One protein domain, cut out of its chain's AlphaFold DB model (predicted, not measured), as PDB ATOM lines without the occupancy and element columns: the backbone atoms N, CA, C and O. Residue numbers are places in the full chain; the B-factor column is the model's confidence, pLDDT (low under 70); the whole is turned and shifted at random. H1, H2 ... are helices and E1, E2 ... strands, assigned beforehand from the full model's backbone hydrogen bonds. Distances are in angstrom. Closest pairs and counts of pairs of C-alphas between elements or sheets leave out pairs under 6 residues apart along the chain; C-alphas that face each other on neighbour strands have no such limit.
ATOM      1  N   ALA A1006      39.012 -13.134  96.752       86.62
ATOM      2  CA  ALA A1006      38.185 -12.891  97.932       86.62
ATOM      3  C   ALA A1006      37.320 -14.107  98.318       86.62
ATOM      4  O   ALA A1006      37.115 -14.372  99.505       86.62
ATOM      5  N   ALA A1007      36.816 -14.867  97.337       87.56
ATOM      6  CA  ALA A1007      36.059 -16.091  97.590       87.56
ATOM      7  C   ALA A1007      36.930 -17.195  98.214       87.56
ATOM      8  O   ALA A1007      36.503 -17.797  99.200       87.56
ATOM      9  N   GLY A1008      38.138 -17.418  97.687       90.56
ATOM     10  CA  GLY A1008      39.081 -18.407  98.212       90.56
ATOM     11  C   GLY A1008      39.554 -18.066  99.619       90.56
ATOM     12  O   GLY A1008      39.505 -18.910 100.513       90.56
ATOM     13  N   LEU A1009      39.900 -16.797  99.854       90.31
ATOM     14  CA  LEU A1009      40.329 -16.330 101.168       90.31
ATOM     15  C   LEU A1009      39.226 -16.483 102.224       90.31
ATOM     16  O   LEU A1009      39.498 -16.926 103.337       90.31
ATOM     17  N   ARG A1010      37.969 -16.182 101.869       90.00
ATOM     18  CA  ARG A1010      36.812 -16.395 102.752       90.00
ATOM     19  C   ARG A1010      36.653 -17.863 103.150       90.00
ATOM     20  O   ARG A1010      36.384 -18.130 104.316       90.00
ATOM     21  N   VAL A1011      36.778 -18.794 102.201       91.75
ATOM     22  CA  VAL A1011      36.642 -20.238 102.474       91.75
ATOM     23  C   VAL A1011      37.715 -20.700 103.458       91.75
ATOM     24  O   VAL A1011      37.382 -21.284 104.487       91.75
ATOM     25  N   LEU A1012      38.980 -20.366 103.183       93.50
ATOM     26  CA  LEU A1012      40.102 -20.726 104.048       93.50
ATOM     27  C   LEU A1012      39.923 -20.144 105.459       93.50
ATOM     28  O   LEU A1012      39.982 -20.875 106.447       93.50
ATOM     29  N   LEU A1013      39.657 -18.839 105.570       91.81
ATOM     30  CA  LEU A1013      39.520 -18.177 106.868       91.81
ATOM     31  C   LEU A1013      38.330 -18.705 107.673       91.81
ATOM     32  O   LEU A1013      38.485 -18.941 108.868       91.81
ATOM     33  N   ASN A1014      37.171 -18.944 107.052       90.81
ATOM     34  CA  ASN A1014      36.025 -19.527 107.755       90.81
ATOM     35  C   ASN A1014      36.371 -20.894 108.361       90.81
ATOM     36  O   ASN A1014      36.139 -21.089 109.551       90.81
ATOM     37  N   HIS A1015      37.006 -21.784 107.587       92.00
ATOM     38  CA  HIS A1015      37.459 -23.083 108.092       92.00
ATOM     39  C   HIS A1015      38.403 -22.917 109.294       92.00
ATOM     40  O   HIS A1015      38.197 -23.520 110.344       92.00
ATOM     41  N   ALA A1016      39.400 -22.034 109.192       92.00
ATOM     42  CA  ALA A1016      40.316 -21.772 110.300       92.00
ATOM     43  C   ALA A1016      39.631 -21.150 111.532       92.00
ATOM     44  O   ALA A1016      40.004 -21.442 112.667       92.00
ATOM     45  N   GLY A1017      38.621 -20.303 111.320       89.75
ATOM     46  CA  GLY A1017      37.855 -19.652 112.379       89.75
ATOM     47  C   GLY A1017      36.958 -20.613 113.159       89.75
ATOM     48  O   GLY A1017      36.777 -20.427 114.361       89.75
ATOM     49  N   GLU A1018      36.408 -21.641 112.510       89.81
ATOM     50  CA  GLU A1018      35.630 -22.701 113.173       89.81
ATOM     51  C   GLU A1018      36.505 -23.615 114.042       89.81
ATOM     52  O   GLU A1018      36.053 -24.108 115.072       89.81
ATOM     53  N   GLN A1019      37.775 -23.781 113.666       89.25
ATOM     54  CA  GLN A1019      38.778 -24.548 114.412       89.25
ATOM     55  C   GLN A1019      39.490 -23.715 115.502       89.25
ATOM     56  O   GLN A1019      40.336 -24.232 116.234       89.25
ATOM     57  N   LEU A1020      39.167 -22.421 115.623       90.12
ATOM     58  CA  LEU A1020      39.754 -21.507 116.603       90.12
ATOM     59  C   LEU A1020      38.916 -21.463 117.885       90.12
ATOM     60  O   LEU A1020      37.783 -20.987 117.898       90.12
ATOM     61  N   THR A1021      39.517 -21.866 119.003       88.06
ATOM     62  CA  THR A1021      38.923 -21.736 120.340       88.06
ATOM     63  C   THR A1021      39.692 -20.717 121.177       88.06
ATOM     64  O   THR A1021      40.914 -20.799 121.306       88.06
ATOM     65  N   LEU A1022      38.975 -19.771 121.790       87.25
ATOM     66  CA  LEU A1022      39.535 -18.757 122.686       87.25
ATOM     67  C   LEU A1022      39.143 -19.077 124.135       87.25
ATOM     68  O   LEU A1022      37.960 -19.113 124.469       87.25
ATOM     69  N   ILE A1023      40.126 -19.301 125.007       84.62
ATOM     70  CA  ILE A1023      39.912 -19.729 126.397       84.62
ATOM     71  C   ILE A1023      40.556 -18.722 127.348       84.62
ATOM     72  O   ILE A1023      41.761 -18.464 127.285       84.62
ATOM     73  N   ALA A1024      39.770 -18.164 128.269       80.56
ATOM     74  CA  ALA A1024      40.283 -17.269 129.300       80.56
ATOM     75  C   ALA A1024      40.706 -18.056 130.546       80.56
ATOM     76  O   ALA A1024      39.877 -18.539 131.314       80.56
ATOM     77  N   GLY A1025      42.015 -18.137 130.786       75.31
ATOM     78  CA  GLY A1025      42.598 -18.772 131.968       75.31
ATOM     79  C   GLY A1025      43.088 -17.763 133.016       75.31
ATOM     80  O   GLY A1025      43.032 -16.549 132.792       75.31
ATOM     81  N   PRO A1026      43.609 -18.236 134.162       60.47
ATOM     82  CA  PRO A1026      44.268 -17.386 135.159       60.47
ATOM     83  C   PRO A1026      45.559 -16.723 134.641       60.47
ATOM     84  O   PRO A1026      45.976 -15.710 135.189       60.47
ATOM     85  N   ALA A1027      46.162 -17.254 133.570       62.91
ATOM     86  CA  ALA A1027      47.392 -16.737 132.961       62.91
ATOM     87  C   ALA A1027      47.175 -15.755 131.786       62.91
ATOM     88  O   ALA A1027      48.155 -15.258 131.244       62.91
ATOM     89  N   GLY A1028      45.927 -15.488 131.379       75.88
ATOM     90  CA  GLY A1028      45.613 -14.649 130.211       75.88
ATOM     91  C   GLY A1028      44.602 -15.298 129.265       75.88
ATOM     92  O   GLY A1028      43.934 -16.268 129.641       75.88
ATOM     93  N   LEU A1029      44.466 -14.747 128.055       79.31
ATOM     94  CA  LEU A1029      43.671 -15.354 126.980       79.31
ATOM     95  C   LEU A1029      44.563 -16.281 126.141       79.31
ATOM     96  O   LEU A1029      45.557 -15.838 125.566       79.31
ATOM     97  N   ALA A1030      44.197 -17.559 126.051       81.06
ATOM     98  CA  ALA A1030      44.851 -18.537 125.189       81.06
ATOM     99  C   ALA A1030      43.997 -18.800 123.941       81.06
ATOM    100  O   ALA A1030      42.779 -18.954 124.043       81.06
ATOM    101  N   ALA A1031      44.642 -18.871 122.779       82.50
ATOM    102  CA  ALA A1031      44.038 -19.341 121.538       82.50
ATOM    103  C   ALA A1031      44.533 -20.764 121.260       82.50
ATOM    104  O   ALA A1031      45.730 -21.025 121.366       82.50
ATOM    105  N   SER A1032      43.617 -21.668 120.932       85.06
ATOM    106  CA  SER A1032      43.910 -23.041 120.528       85.06
ATOM    107  C   SER A1032      43.321 -23.279 119.147       85.06
ATOM    108  O   SER A1032      42.157 -22.949 118.920       85.06
ATOM    109  N   VAL A1033      44.112 -23.871 118.259       86.75
ATOM    110  CA  VAL A1033      43.699 -24.275 116.912       86.75
ATOM    111  C   VAL A1033      43.714 -25.800 116.866       86.75
ATOM    112  O   VAL A1033      44.701 -26.416 117.264       86.75
ATOM    113  N   SER A1034      42.606 -26.420 116.472       80.75
ATOM    114  CA  SER A1034      42.414 -27.878 116.573       80.75
ATOM    115  C   SER A1034      43.106 -28.695 115.481       80.75
ATOM    116  O   SER A1034      43.318 -29.888 115.687       80.75
ATOM    117  N   THR A1035      43.466 -28.097 114.339       84.50
ATOM    118  CA  THR A1035      44.048 -28.820 113.191       84.50
ATOM    119  C   THR A1035      45.268 -28.107 112.604       84.50
ATOM    120  O   THR A1035      45.346 -26.877 112.591       84.50
ATOM    121  N   GLY A1036      46.218 -28.877 112.056       83.88
ATOM    122  CA  GLY A1036      47.406 -28.323 111.389       83.88
ATOM    123  C   GLY A1036      47.082 -27.520 110.121       83.88
ATOM    124  O   GLY A1036      47.756 -26.533 109.826       83.88
ATOM    125  N   LEU A1037      46.015 -27.884 109.399       86.62
ATOM    126  CA  LEU A1037      45.525 -27.132 108.237       86.62
ATOM    127  C   LEU A1037      45.055 -25.724 108.637       86.62
ATOM    128  O   LEU A1037      45.443 -24.744 108.001       86.62
ATOM    129  N   ALA A1038      44.275 -25.602 109.716       86.81
ATOM    130  CA  ALA A1038      43.828 -24.306 110.221       86.81
ATOM    131  C   ALA A1038      45.006 -23.428 110.685       86.81
ATOM    132  O   ALA A1038      45.025 -22.232 110.394       86.81
ATOM    133  N   GLU A1039      46.025 -24.022 111.316       88.75
ATOM    134  CA  GLU A1039      47.255 -23.319 111.715       88.75
ATOM    135  C   GLU A1039      48.002 -22.747 110.497       88.75
ATOM    136  O   GLU A1039      48.417 -21.583 110.470       88.75
ATOM    137  N   ARG A1040      48.119 -23.541 109.427       89.25
ATOM    138  CA  ARG A1040      48.736 -23.096 108.172       89.25
ATOM    139  C   ARG A1040      47.946 -21.977 107.505       89.25
ATOM    140  O   ARG A1040      48.556 -21.027 107.019       89.25
ATOM    141  N   ILE A1041      46.613 -22.049 107.518       90.75
ATOM    142  CA  ILE A1041      45.749 -20.980 107.001       90.75
ATOM    143  C   ILE A1041      45.949 -19.682 107.795       90.75
ATOM    144  O   ILE A1041      46.134 -18.622 107.197       90.75
ATOM    145  N   LEU A1042      45.956 -19.745 109.132       89.81
ATOM    146  CA  LEU A1042      46.166 -18.570 109.989       89.81
ATOM    147  C   LEU A1042      47.575 -17.988 109.871       89.81
ATOM    148  O   LEU A1042      47.777 -16.819 110.200       89.81
ATOM    149  N   SER A1043      48.532 -18.768 109.375       89.94
ATOM    150  CA  SER A1043      49.895 -18.328 109.082       89.94
ATOM    151  C   SER A1043      50.027 -17.575 107.752       89.94
ATOM    152  O   SER A1043      51.049 -16.918 107.535       89.94
ATOM    153  N   LEU A1044      49.013 -17.607 106.877       89.31
ATOM    154  CA  LEU A1044      49.052 -16.904 105.591       89.31
ATOM    155  C   LEU A1044      49.097 -15.377 105.782       89.31
ATOM    156  O   LEU A1044      48.313 -14.835 106.566       89.31
ATOM    157  N   PRO A1045      49.966 -14.653 105.051       88.31
ATOM    158  CA  PRO A1045      50.035 -13.196 105.114       88.31
ATOM    159  C   PRO A1045      48.887 -12.577 104.298       88.31
ATOM    160  O   PRO A1045      49.064 -12.228 103.136       88.31
ATOM    161  N   SER A1046      47.698 -12.465 104.893       87.19
ATOM    162  CA  SER A1046      46.463 -12.064 104.198       87.19
ATOM    163  C   SER A1046      45.848 -10.745 104.675       87.19
ATOM    164  O   SER A1046      45.037 -10.163 103.955       87.19
ATOM    165  N   PHE A1047      46.233 -10.241 105.850       86.69
ATOM    166  CA  PHE A1047      45.641  -9.041 106.443       86.69
ATOM    167  C   PHE A1047      46.471  -7.797 106.111       86.69
ATOM    168  O   PHE A1047      47.635  -7.690 106.504       86.69
ATOM    169  N   ASP A1048      45.870  -6.828 105.425       85.94
ATOM    170  CA  ASP A1048      46.505  -5.539 105.154       85.94
ATOM    171  C   ASP A1048      46.242  -4.552 106.299       85.94
ATOM    172  O   ASP A1048      45.103  -4.160 106.553       85.94
ATOM    173  N   THR A1049      47.306  -4.136 106.988       82.94
ATOM    174  CA  THR A1049      47.251  -3.157 108.090       82.94
ATOM    175  C   THR A1049      47.731  -1.759 107.685       82.94
ATOM    176  O   THR A1049      48.009  -0.924 108.548       82.94
ATOM    177  N   GLY A1050      47.890  -1.499 106.381       73.81
ATOM    178  CA  GLY A1050      48.418  -0.240 105.841       73.81
ATOM    179  C   GLY A1050      49.942  -0.117 105.939       73.81
ATOM    180  O   GLY A1050      50.495   0.972 105.786       73.81
ATOM    181  N   LYS A1051      50.631  -1.227 106.228       72.44
ATOM    182  CA  LYS A1051      52.097  -1.343 106.283       72.44
ATOM    183  C   LYS A1051      52.618  -2.065 105.035       72.44
ATOM    184  O   LYS A1051      51.859  -2.699 104.322       72.44
ATOM    185  N   VAL A1052      53.933  -2.007 104.802       67.25
ATOM    186  CA  VAL A1052      54.603  -2.555 103.597       67.25
ATOM    187  C   VAL A1052      54.368  -4.065 103.387       67.25
ATOM    188  O   VAL A1052      54.487  -4.549 102.267       67.25
ATOM    189  N   THR A1053      54.029  -4.816 104.437       75.50
ATOM    190  CA  THR A1053      53.822  -6.271 104.387       75.50
ATOM    191  C   THR A1053      52.475  -6.665 104.983       75.50
ATOM    192  O   THR A1053      52.128  -6.200 106.075       75.50
ATOM    193  N   LEU A1054      51.772  -7.579 104.311       84.50
ATOM    194  CA  LEU A1054      50.595  -8.257 104.854       84.50
ATOM    195  C   LEU A1054      50.978  -9.059 106.109       84.50
ATOM    196  O   LEU A1054      52.089  -9.584 106.208       84.50
ATOM    197  N   VAL A1055      50.067  -9.138 107.075       84.81
ATOM    198  CA  VAL A1055      50.270  -9.857 108.344       84.81
ATOM    199  C   VAL A1055      49.366 -11.086 108.433       84.81
ATOM    200  O   VAL A1055      48.381 -11.200 107.704       84.81
ATOM    201  N   SER A1056      49.718 -12.016 109.320       90.44
ATOM    202  CA  SER A1056      49.010 -13.284 109.499       90.44
ATOM    203  C   SER A1056      47.805 -13.175 110.442       90.44
ATOM    204  O   SER A1056      47.701 -12.243 111.246       90.44
ATOM    205  N   GLY A1057      46.910 -14.164 110.394       87.06
ATOM    206  CA  GLY A1057      45.795 -14.302 111.336       87.06
ATOM    207  C   GLY A1057      46.263 -14.418 112.790       87.06
ATOM    208  O   GLY A1057      45.664 -13.808 113.675       87.06
ATOM    209  N   HIS A1058      47.401 -15.077 113.046       88.25
ATOM    210  CA  HIS A1058      48.019 -15.102 114.382       88.25
ATOM    211  C   HIS A1058      48.344 -13.705 114.915       88.25
ATOM    212  O   HIS A1058      48.174 -13.439 116.106       88.25
ATOM    213  N   HIS A1059      48.764 -12.784 114.042       87.62
ATOM    214  CA  HIS A1059      49.009 -11.402 114.441       87.62
ATOM    215  C   HIS A1059      47.715 -10.694 114.872       87.62
ATOM    216  O   HIS A1059      47.722  -9.917 115.829       87.62
ATOM    217  N   MET A1060      46.592 -10.981 114.202       88.56
ATOM    218  CA  MET A1060      45.275 -10.454 114.581       88.56
ATOM    219  C   MET A1060      44.782 -11.048 115.907       88.56
ATOM    220  O   MET A1060      44.324 -10.302 116.774       88.56
ATOM    221  N   ILE A1061      44.952 -12.360 116.108       88.38
ATOM    222  CA  ILE A1061      44.625 -13.052 117.365       88.38
ATOM    223  C   ILE A1061      45.427 -12.465 118.532       88.38
ATOM    224  O   ILE A1061      44.859 -12.157 119.578       88.38
ATOM    225  N   ASP A1062      46.732 -12.247 118.358       85.62
ATOM    226  CA  ASP A1062      47.576 -11.647 119.395       85.62
ATOM    227  C   ASP A1062      47.161 -10.200 119.710       85.62
ATOM    228  O   ASP A1062      47.148  -9.776 120.869       85.62
ATOM    229  N   ARG A1063      46.747  -9.438 118.694       86.44
ATOM    230  CA  ARG A1063      46.213  -8.086 118.890       86.44
ATOM    231  C   ARG A1063      44.910  -8.103 119.690       86.44
ATOM    232  O   ARG A1063      44.768  -7.304 120.617       86.44
ATOM    233  N   PHE A1064      44.005  -9.035 119.388       88.56
ATOM    234  CA  PHE A1064      42.784  -9.242 120.165       88.56
ATOM    235  C   PHE A1064      43.093  -9.684 121.603       88.56
ATOM    236  O   PHE A1064      42.523  -9.130 122.538       88.56
ATOM    237  N   ARG A1065      44.048 -10.605 121.803       86.62
ATOM    238  CA  ARG A1065      44.512 -11.042 123.131       86.62
ATOM    239  C   ARG A1065      44.947  -9.864 123.994       86.62
ATOM    240  O   ARG A1065      44.448  -9.711 125.107       86.62
ATOM    241  N   ARG A1066      45.812  -8.994 123.466       85.62
ATOM    242  CA  ARG A1066      46.281  -7.799 124.189       85.62
ATOM    243  C   ARG A1066      45.130  -6.848 124.525       85.62
ATOM    244  O   ARG A1066      45.082  -6.331 125.636       85.62
ATOM    245  N   HIS A1067      44.196  -6.640 123.593       86.25
ATOM    246  CA  HIS A1067      43.004  -5.816 123.826       86.25
ATOM    247  C   HIS A1067      42.107  -6.404 124.923       86.25
ATOM    248  O   HIS A1067      41.715  -5.694 125.849       86.25
ATOM    249  N   PHE A1068      41.830  -7.709 124.866       84.69
ATOM    250  CA  PHE A1068      41.023  -8.421 125.854       84.69
ATOM    251  C   PHE A1068      41.648  -8.336 127.252       84.69
ATOM    252  O   PHE A1068      40.968  -7.991 128.216       84.69
ATOM    253  N   GLU A1069      42.956  -8.580 127.370       83.44
ATOM    254  CA  GLU A1069      43.684  -8.537 128.644       83.44
ATOM    255  C   GLU A1069      43.708  -7.139 129.274       83.44
ATOM    256  O   GLU A1069      43.556  -7.018 130.489       83.44
ATOM    257  N   GLN A1070      43.800  -6.080 128.465       84.38
ATOM    258  CA  GLN A1070      43.734  -4.691 128.941       84.38
ATOM    259  C   GLN A1070      42.365  -4.314 129.536       84.38
ATOM    260  O   GLN A1070      42.285  -3.436 130.396       84.38
ATOM    261  N   HIS A1071      41.287  -4.977 129.104       81.62
ATOM    262  CA  HIS A1071      39.911  -4.612 129.457       81.62
ATOM    263  C   HIS A1071      39.210  -5.628 130.374       81.62
ATOM    264  O   HIS A1071      38.170  -5.310 130.947       81.62
ATOM    265  N   ARG A1072      39.794  -6.819 130.590       72.00
ATOM    266  CA  ARG A1072      39.235  -7.917 131.409       72.00
ATOM    267  C   ARG A1072      38.890  -7.524 132.857       72.00
ATOM    268  O   ARG A1072      38.069  -8.188 133.480       72.00
ATOM    269  N   GLY A1073      39.494  -6.458 133.390       65.69
ATOM    270  CA  GLY A1073      39.247  -5.939 134.745       65.69
ATOM    271  C   GLY A1073      38.179  -4.839 134.863       65.69
ATOM    272  O   GLY A1073      37.974  -4.320 135.958       65.69
ATOM    273  N   GLN A1074      37.521  -4.435 133.771       70.69
ATOM    274  CA  GLN A1074      36.561  -3.325 133.777       70.69
ATOM    275  C   GLN A1074      35.129  -3.811 134.075       70.69
ATOM    276  O   GLN A1074      34.642  -4.768 133.482       70.69
ATOM    277  N   ALA A1075      34.409  -3.121 134.968       46.44
ATOM    278  CA  ALA A1075      33.070  -3.519 135.435       46.44
ATOM    279  C   ALA A1075      31.938  -3.402 134.384       46.44
ATOM    280  O   ALA A1075      30.801  -3.770 134.667       46.44
ATOM    281  N   ARG A1076      32.216  -2.874 133.183       54.19
ATOM    282  CA  ARG A1076      31.233  -2.606 132.113       54.19
ATOM    283  C   ARG A1076      31.488  -3.449 130.855       54.19
ATOM    284  O   ARG A1076      31.423  -2.924 129.754       54.19
ATOM    285  N   GLY A1077      31.778  -4.742 131.007       69.31
ATOM    286  CA  GLY A1077      32.062  -5.630 129.869       69.31
ATOM    287  C   GLY A1077      33.323  -5.230 129.085       69.31
ATOM    288  O   GLY A1077      33.900  -4.166 129.294       69.31
ATOM    289  N   ILE A1078      33.786  -6.103 128.191       76.81
ATOM    290  CA  ILE A1078      34.944  -5.813 127.334       76.81
ATOM    291  C   ILE A1078      34.420  -5.147 126.054       76.81
ATOM    292  O   ILE A1078      33.634  -5.781 125.345       76.81
ATOM    293  N   PRO A1079      34.803  -3.892 125.745       76.25
ATOM    294  CA  PRO A1079      34.369  -3.232 124.519       76.25
ATOM    295  C   PRO A1079      34.914  -3.968 123.287       76.25
ATOM    296  O   PRO A1079      36.050  -4.452 123.297       76.25
ATOM    297  N   GLY A1080      34.107  -4.043 122.224       76.56
ATOM    298  CA  GLY A1080      34.535  -4.595 120.936       76.56
ATOM    299  C   GLY A1080      35.743  -3.834 120.381       76.56
ATOM    300  O   GLY A1080      35.861  -2.623 120.572       76.56
ATOM    301  N   LEU A1081      36.661  -4.551 119.734       82.88
ATOM    302  CA  LEU A1081      37.806  -3.942 119.066       82.88
ATOM    303  C   LEU A1081      37.358  -3.417 117.694       82.88
ATOM    304  O   LEU A1081      36.829  -4.184 116.898       82.88
ATOM    305  N   ASP A1082      37.565  -2.129 117.410       84.56
ATOM    306  CA  ASP A1082      37.235  -1.553 116.099       84.56
ATOM    307  C   ASP A1082      38.294  -1.931 115.052       84.56
ATOM    308  O   ASP A1082      39.323  -1.261 114.897       84.56
ATOM    309  N   TRP A1083      38.028  -3.013 114.320       86.94
ATOM    310  CA  TRP A1083      38.894  -3.516 113.252       86.94
ATOM    311  C   TRP A1083      39.016  -2.566 112.054       86.94
ATOM    312  O   TRP A1083      40.002  -2.637 111.320       86.94
ATOM    313  N   SER A1084      38.092  -1.615 111.896       80.69
ATOM    314  CA  SER A1084      38.117  -0.612 110.818       80.69
ATOM    315  C   SER A1084      39.298   0.354 110.959       80.69
ATOM    316  O   SER A1084      39.797   0.887 109.975       80.69
ATOM    317  N   SER A1085      39.786   0.546 112.190       79.00
ATOM    318  CA  SER A1085      41.003   1.314 112.487       79.00
ATOM    319  C   SER A1085      42.302   0.514 112.292       79.00
ATOM    320  O   SER A1085      43.402   1.066 112.385       79.00
ATOM    321  N   VAL A1086      42.187  -0.799 112.063       82.12
ATOM    322  CA  VAL A1086      43.300  -1.754 111.986       82.12
ATOM    323  C   VAL A1086      43.582  -2.188 110.551       82.12
ATOM    324  O   VAL A1086      44.754  -2.318 110.195       82.12
ATOM    325  N   LEU A1087      42.537  -2.422 109.755       84.69
ATOM    326  CA  LEU A1087      42.648  -2.839 108.360       84.69
ATOM    327  C   LEU A1087      42.685  -1.636 107.414       84.69
ATOM    328  O   LEU A1087      41.899  -0.701 107.554       84.69
ATOM    329  N   ALA A1088      43.563  -1.673 106.411       80.62
ATOM    330  CA  ALA A1088      43.600  -0.642 105.378       80.62
ATOM    331  C   ALA A1088      42.354  -0.714 104.481       80.62
ATOM    332  O   ALA A1088      42.010  -1.776 103.956       80.62
ATOM    333  N   ALA A1089      41.693   0.427 104.281       66.81
ATOM    334  CA  ALA A1089      40.580   0.549 103.346       66.81
ATOM    335  C   ALA A1089      41.089   0.415 101.897       66.81
ATOM    336  O   ALA A1089      41.980   1.159 101.489       66.81
ATOM    337  N   GLY A1090      40.517  -0.513 101.119       63.22
ATOM    338  CA  GLY A1090      40.797  -0.660  99.680       63.22
ATOM    339  C   GLY A1090      41.411  -1.990  99.221       63.22
ATOM    340  O   GLY A1090      41.610  -2.165  98.022       63.22
ATOM    341  N   ALA A1091      41.684  -2.942 100.120       63.81
ATOM    342  CA  ALA A1091      42.121  -4.284  99.725       63.81
ATOM    343  C   ALA A1091      40.991  -5.065  99.018       63.81
ATOM    344  O   ALA A1091      39.832  -4.988  99.423       63.81
ATOM    345  N   ALA A1092      41.332  -5.876  98.008       63.34
ATOM    346  CA  ALA A1092      40.379  -6.662  97.207       63.34
ATOM    347  C   ALA A1092      39.460  -7.600  98.025       63.34
ATOM    348  O   ALA A1092      38.405  -7.997  97.537       63.34
ATOM    349  N   ALA A1093      39.851  -7.934  99.261       73.88
ATOM    350  CA  ALA A1093      39.101  -8.780 100.190       73.88
ATOM    351  C   ALA A1093      38.829  -8.101 101.553       73.88
ATOM    352  O   ALA A1093      38.660  -8.786 102.563       73.88
ATOM    353  N   HIS A1094      38.840  -6.760 101.603       80.19
ATOM    354  CA  HIS A1094      38.700  -5.983 102.844       80.19
ATOM    355  C   HIS A1094      37.461  -6.396 103.657       80.19
ATOM    356  O   HIS A1094      37.581  -6.711 104.841       80.19
ATOM    357  N   ASP A1095      36.297  -6.483 103.009       81.81
ATOM    358  CA  ASP A1095      35.030  -6.816 103.670       81.81
ATOM    359  C   ASP A1095      35.030  -8.237 104.257       81.81
ATOM    360  O   ASP A1095      34.486  -8.472 105.334       81.81
ATOM    361  N   GLN A1096      35.649  -9.201 103.567       83.75
ATOM    362  CA  GLN A1096      35.720 -10.595 104.021       83.75
ATOM    363  C   GLN A1096      36.641 -10.745 105.233       83.75
ATOM    364  O   GLN A1096      36.303 -11.464 106.172       83.75
ATOM    365  N   LEU A1097      37.788 -10.060 105.223       87.75
ATOM    366  CA  LEU A1097      38.730 -10.046 106.343       87.75
ATOM    367  C   LEU A1097      38.106  -9.401 107.580       87.75
ATOM    368  O   LEU A1097      38.232  -9.931 108.682       87.75
ATOM    369  N   HIS A1098      37.402  -8.285 107.388       87.31
ATOM    370  CA  HIS A1098      36.705  -7.577 108.457       87.31
ATOM    371  C   HIS A1098      35.590  -8.441 109.066       87.31
ATOM    372  O   HIS A1098      35.591  -8.686 110.271       87.31
ATOM    373  N   ALA A1099      34.737  -9.039 108.226       86.50
ATOM    374  CA  ALA A1099      33.670  -9.934 108.673       86.50
ATOM    375  C   ALA A1099      34.188 -11.147 109.468       86.50
ATOM    376  O   ALA A1099      33.551 -11.566 110.434       86.50
ATOM    377  N   TRP A1100      35.339 -11.713 109.087       91.50
ATOM    378  CA  TRP A1100      35.951 -12.820 109.825       91.50
ATOM    379  C   TRP A1100      36.426 -12.395 111.222       91.50
ATOM    380  O   TRP A1100      36.145 -13.081 112.208       91.50
ATOM    381  N   LEU A1101      37.103 -11.246 111.321       91.31
ATOM    382  CA  LEU A1101      37.567 -10.697 112.599       91.31
ATOM    383  C   LEU A1101      36.392 -10.424 113.538       91.31
ATOM    384  O   LEU A1101      36.434 -10.813 114.706       91.31
ATOM    385  N   ASP A1102      35.322  -9.831 113.011       88.06
ATOM    386  CA  ASP A1102      34.095  -9.601 113.763       88.06
ATOM    387  C   ASP A1102      33.409 -10.907 114.163       88.06
ATOM    388  O   ASP A1102      32.859 -10.980 115.249       88.06
ATOM    389  N   ALA A1103      33.431 -11.968 113.357       88.06
ATOM    390  CA  ALA A1103      32.741 -13.210 113.708       88.06
ATOM    391  C   ALA A1103      33.477 -14.060 114.765       88.06
ATOM    392  O   ALA A1103      32.826 -14.721 115.590       88.06
ATOM    393  N   HIS A1104      34.816 -14.064 114.735       90.94
ATOM    394  CA  HIS A1104      35.641 -15.012 115.497       90.94
ATOM    395  C   HIS A1104      36.466 -14.371 116.624       90.94
ATOM    396  O   HIS A1104      36.759 -15.049 117.609       90.94
ATOM    397  N   LEU A1105      36.797 -13.076 116.551       90.62
ATOM    398  CA  LEU A1105      37.594 -12.375 117.568       90.62
ATOM    399  C   LEU A1105      36.735 -11.399 118.386       90.62
ATOM    400  O   LEU A1105      36.928 -10.184 118.365       90.62
ATOM    401  N   GLN A1106      35.784 -11.956 119.141       87.25
ATOM    402  CA  GLN A1106      34.917 -11.209 120.057       87.25
ATOM    403  C   GLN A1106      35.002 -11.735 121.486       87.25
ATOM    404  O   GLN A1106      35.199 -12.926 121.723       87.25
ATOM    405  N   ALA A1107      34.755 -10.856 122.462       82.81
ATOM    406  CA  ALA A1107      34.718 -11.238 123.873       82.81
ATOM    407  C   ALA A1107      33.635 -12.295 124.183       82.81
ATOM    408  O   ALA A1107      33.816 -13.099 125.090       82.81
ATOM    409  N   SER A1108      32.542 -12.326 123.411       82.12
ATOM    410  CA  SER A1108      31.440 -13.299 123.520       82.12
ATOM    411  C   SER A1108      31.839 -14.738 123.167       82.12
ATOM    412  O   SER A1108      31.209 -15.676 123.648       82.12
ATOM    413  N   ARG A1109      32.879 -14.924 122.344       84.62
ATOM    414  CA  ARG A1109      33.407 -16.235 121.925       84.62
ATOM    415  C   ARG A1109      34.425 -16.812 122.912       84.62
ATOM    416  O   ARG A1109      34.860 -17.946 122.742       84.62
ATOM    417  N   VAL A1110      34.828 -16.039 123.921       83.62
ATOM    418  CA  VAL A1110      35.813 -16.470 124.913       83.62
ATOM    419  C   VAL A1110      35.148 -17.363 125.952       83.62
ATOM    420  O   VAL A1110      34.289 -16.924 126.717       83.62
TER     421      VAL A1110
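This is residues 1006 to 1110 of the 1276 residues of an uncharacterized protein of Enhygromyxa salina (UniProt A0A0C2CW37). A two-strand antiparallel hairpin, E1 and E2, has H3 packed on E2; H1 and H4 run side by side, and H2 crosses H1. The 105 printed residues, mixed in class, have four named helices and two strands, ordered H1 E1 E2 H2 H3 H4. The whole is compact, radius of gyration of the C-alphas 13.6 A, spanning 39 by 30 by 21 A.

E1 is residues 1020 to 1025, E2 1028 to 1033, H2 1036 to 1042, H3 1057 to 1071, 21.4 A long. H1, 1006 to 1018, begins at C-alpha (38.185, -12.891, 97.932); H4, 1094 to 1104, ends at (35.641, -15.012, 115.497).

N 1021 and O 1032 of the hairpin are within hydrogen-bond range, 2.9 A. The closest C-alphas of E2 and H3, 1029 and 1065, are 5.8 A apart. H4 touches H1, closest C-alphas 1104 and 1017, 6.0 A. H2 touches residues 1012 to 1017 of H1, closest C-alphas 1038 and 1016, 4.3 A. Every helix O i to N i+4 pair is within range.

The printed part has no cut; links H2 to H3 and H3 to H4 are long. Eleven residues have pLDDT under 70.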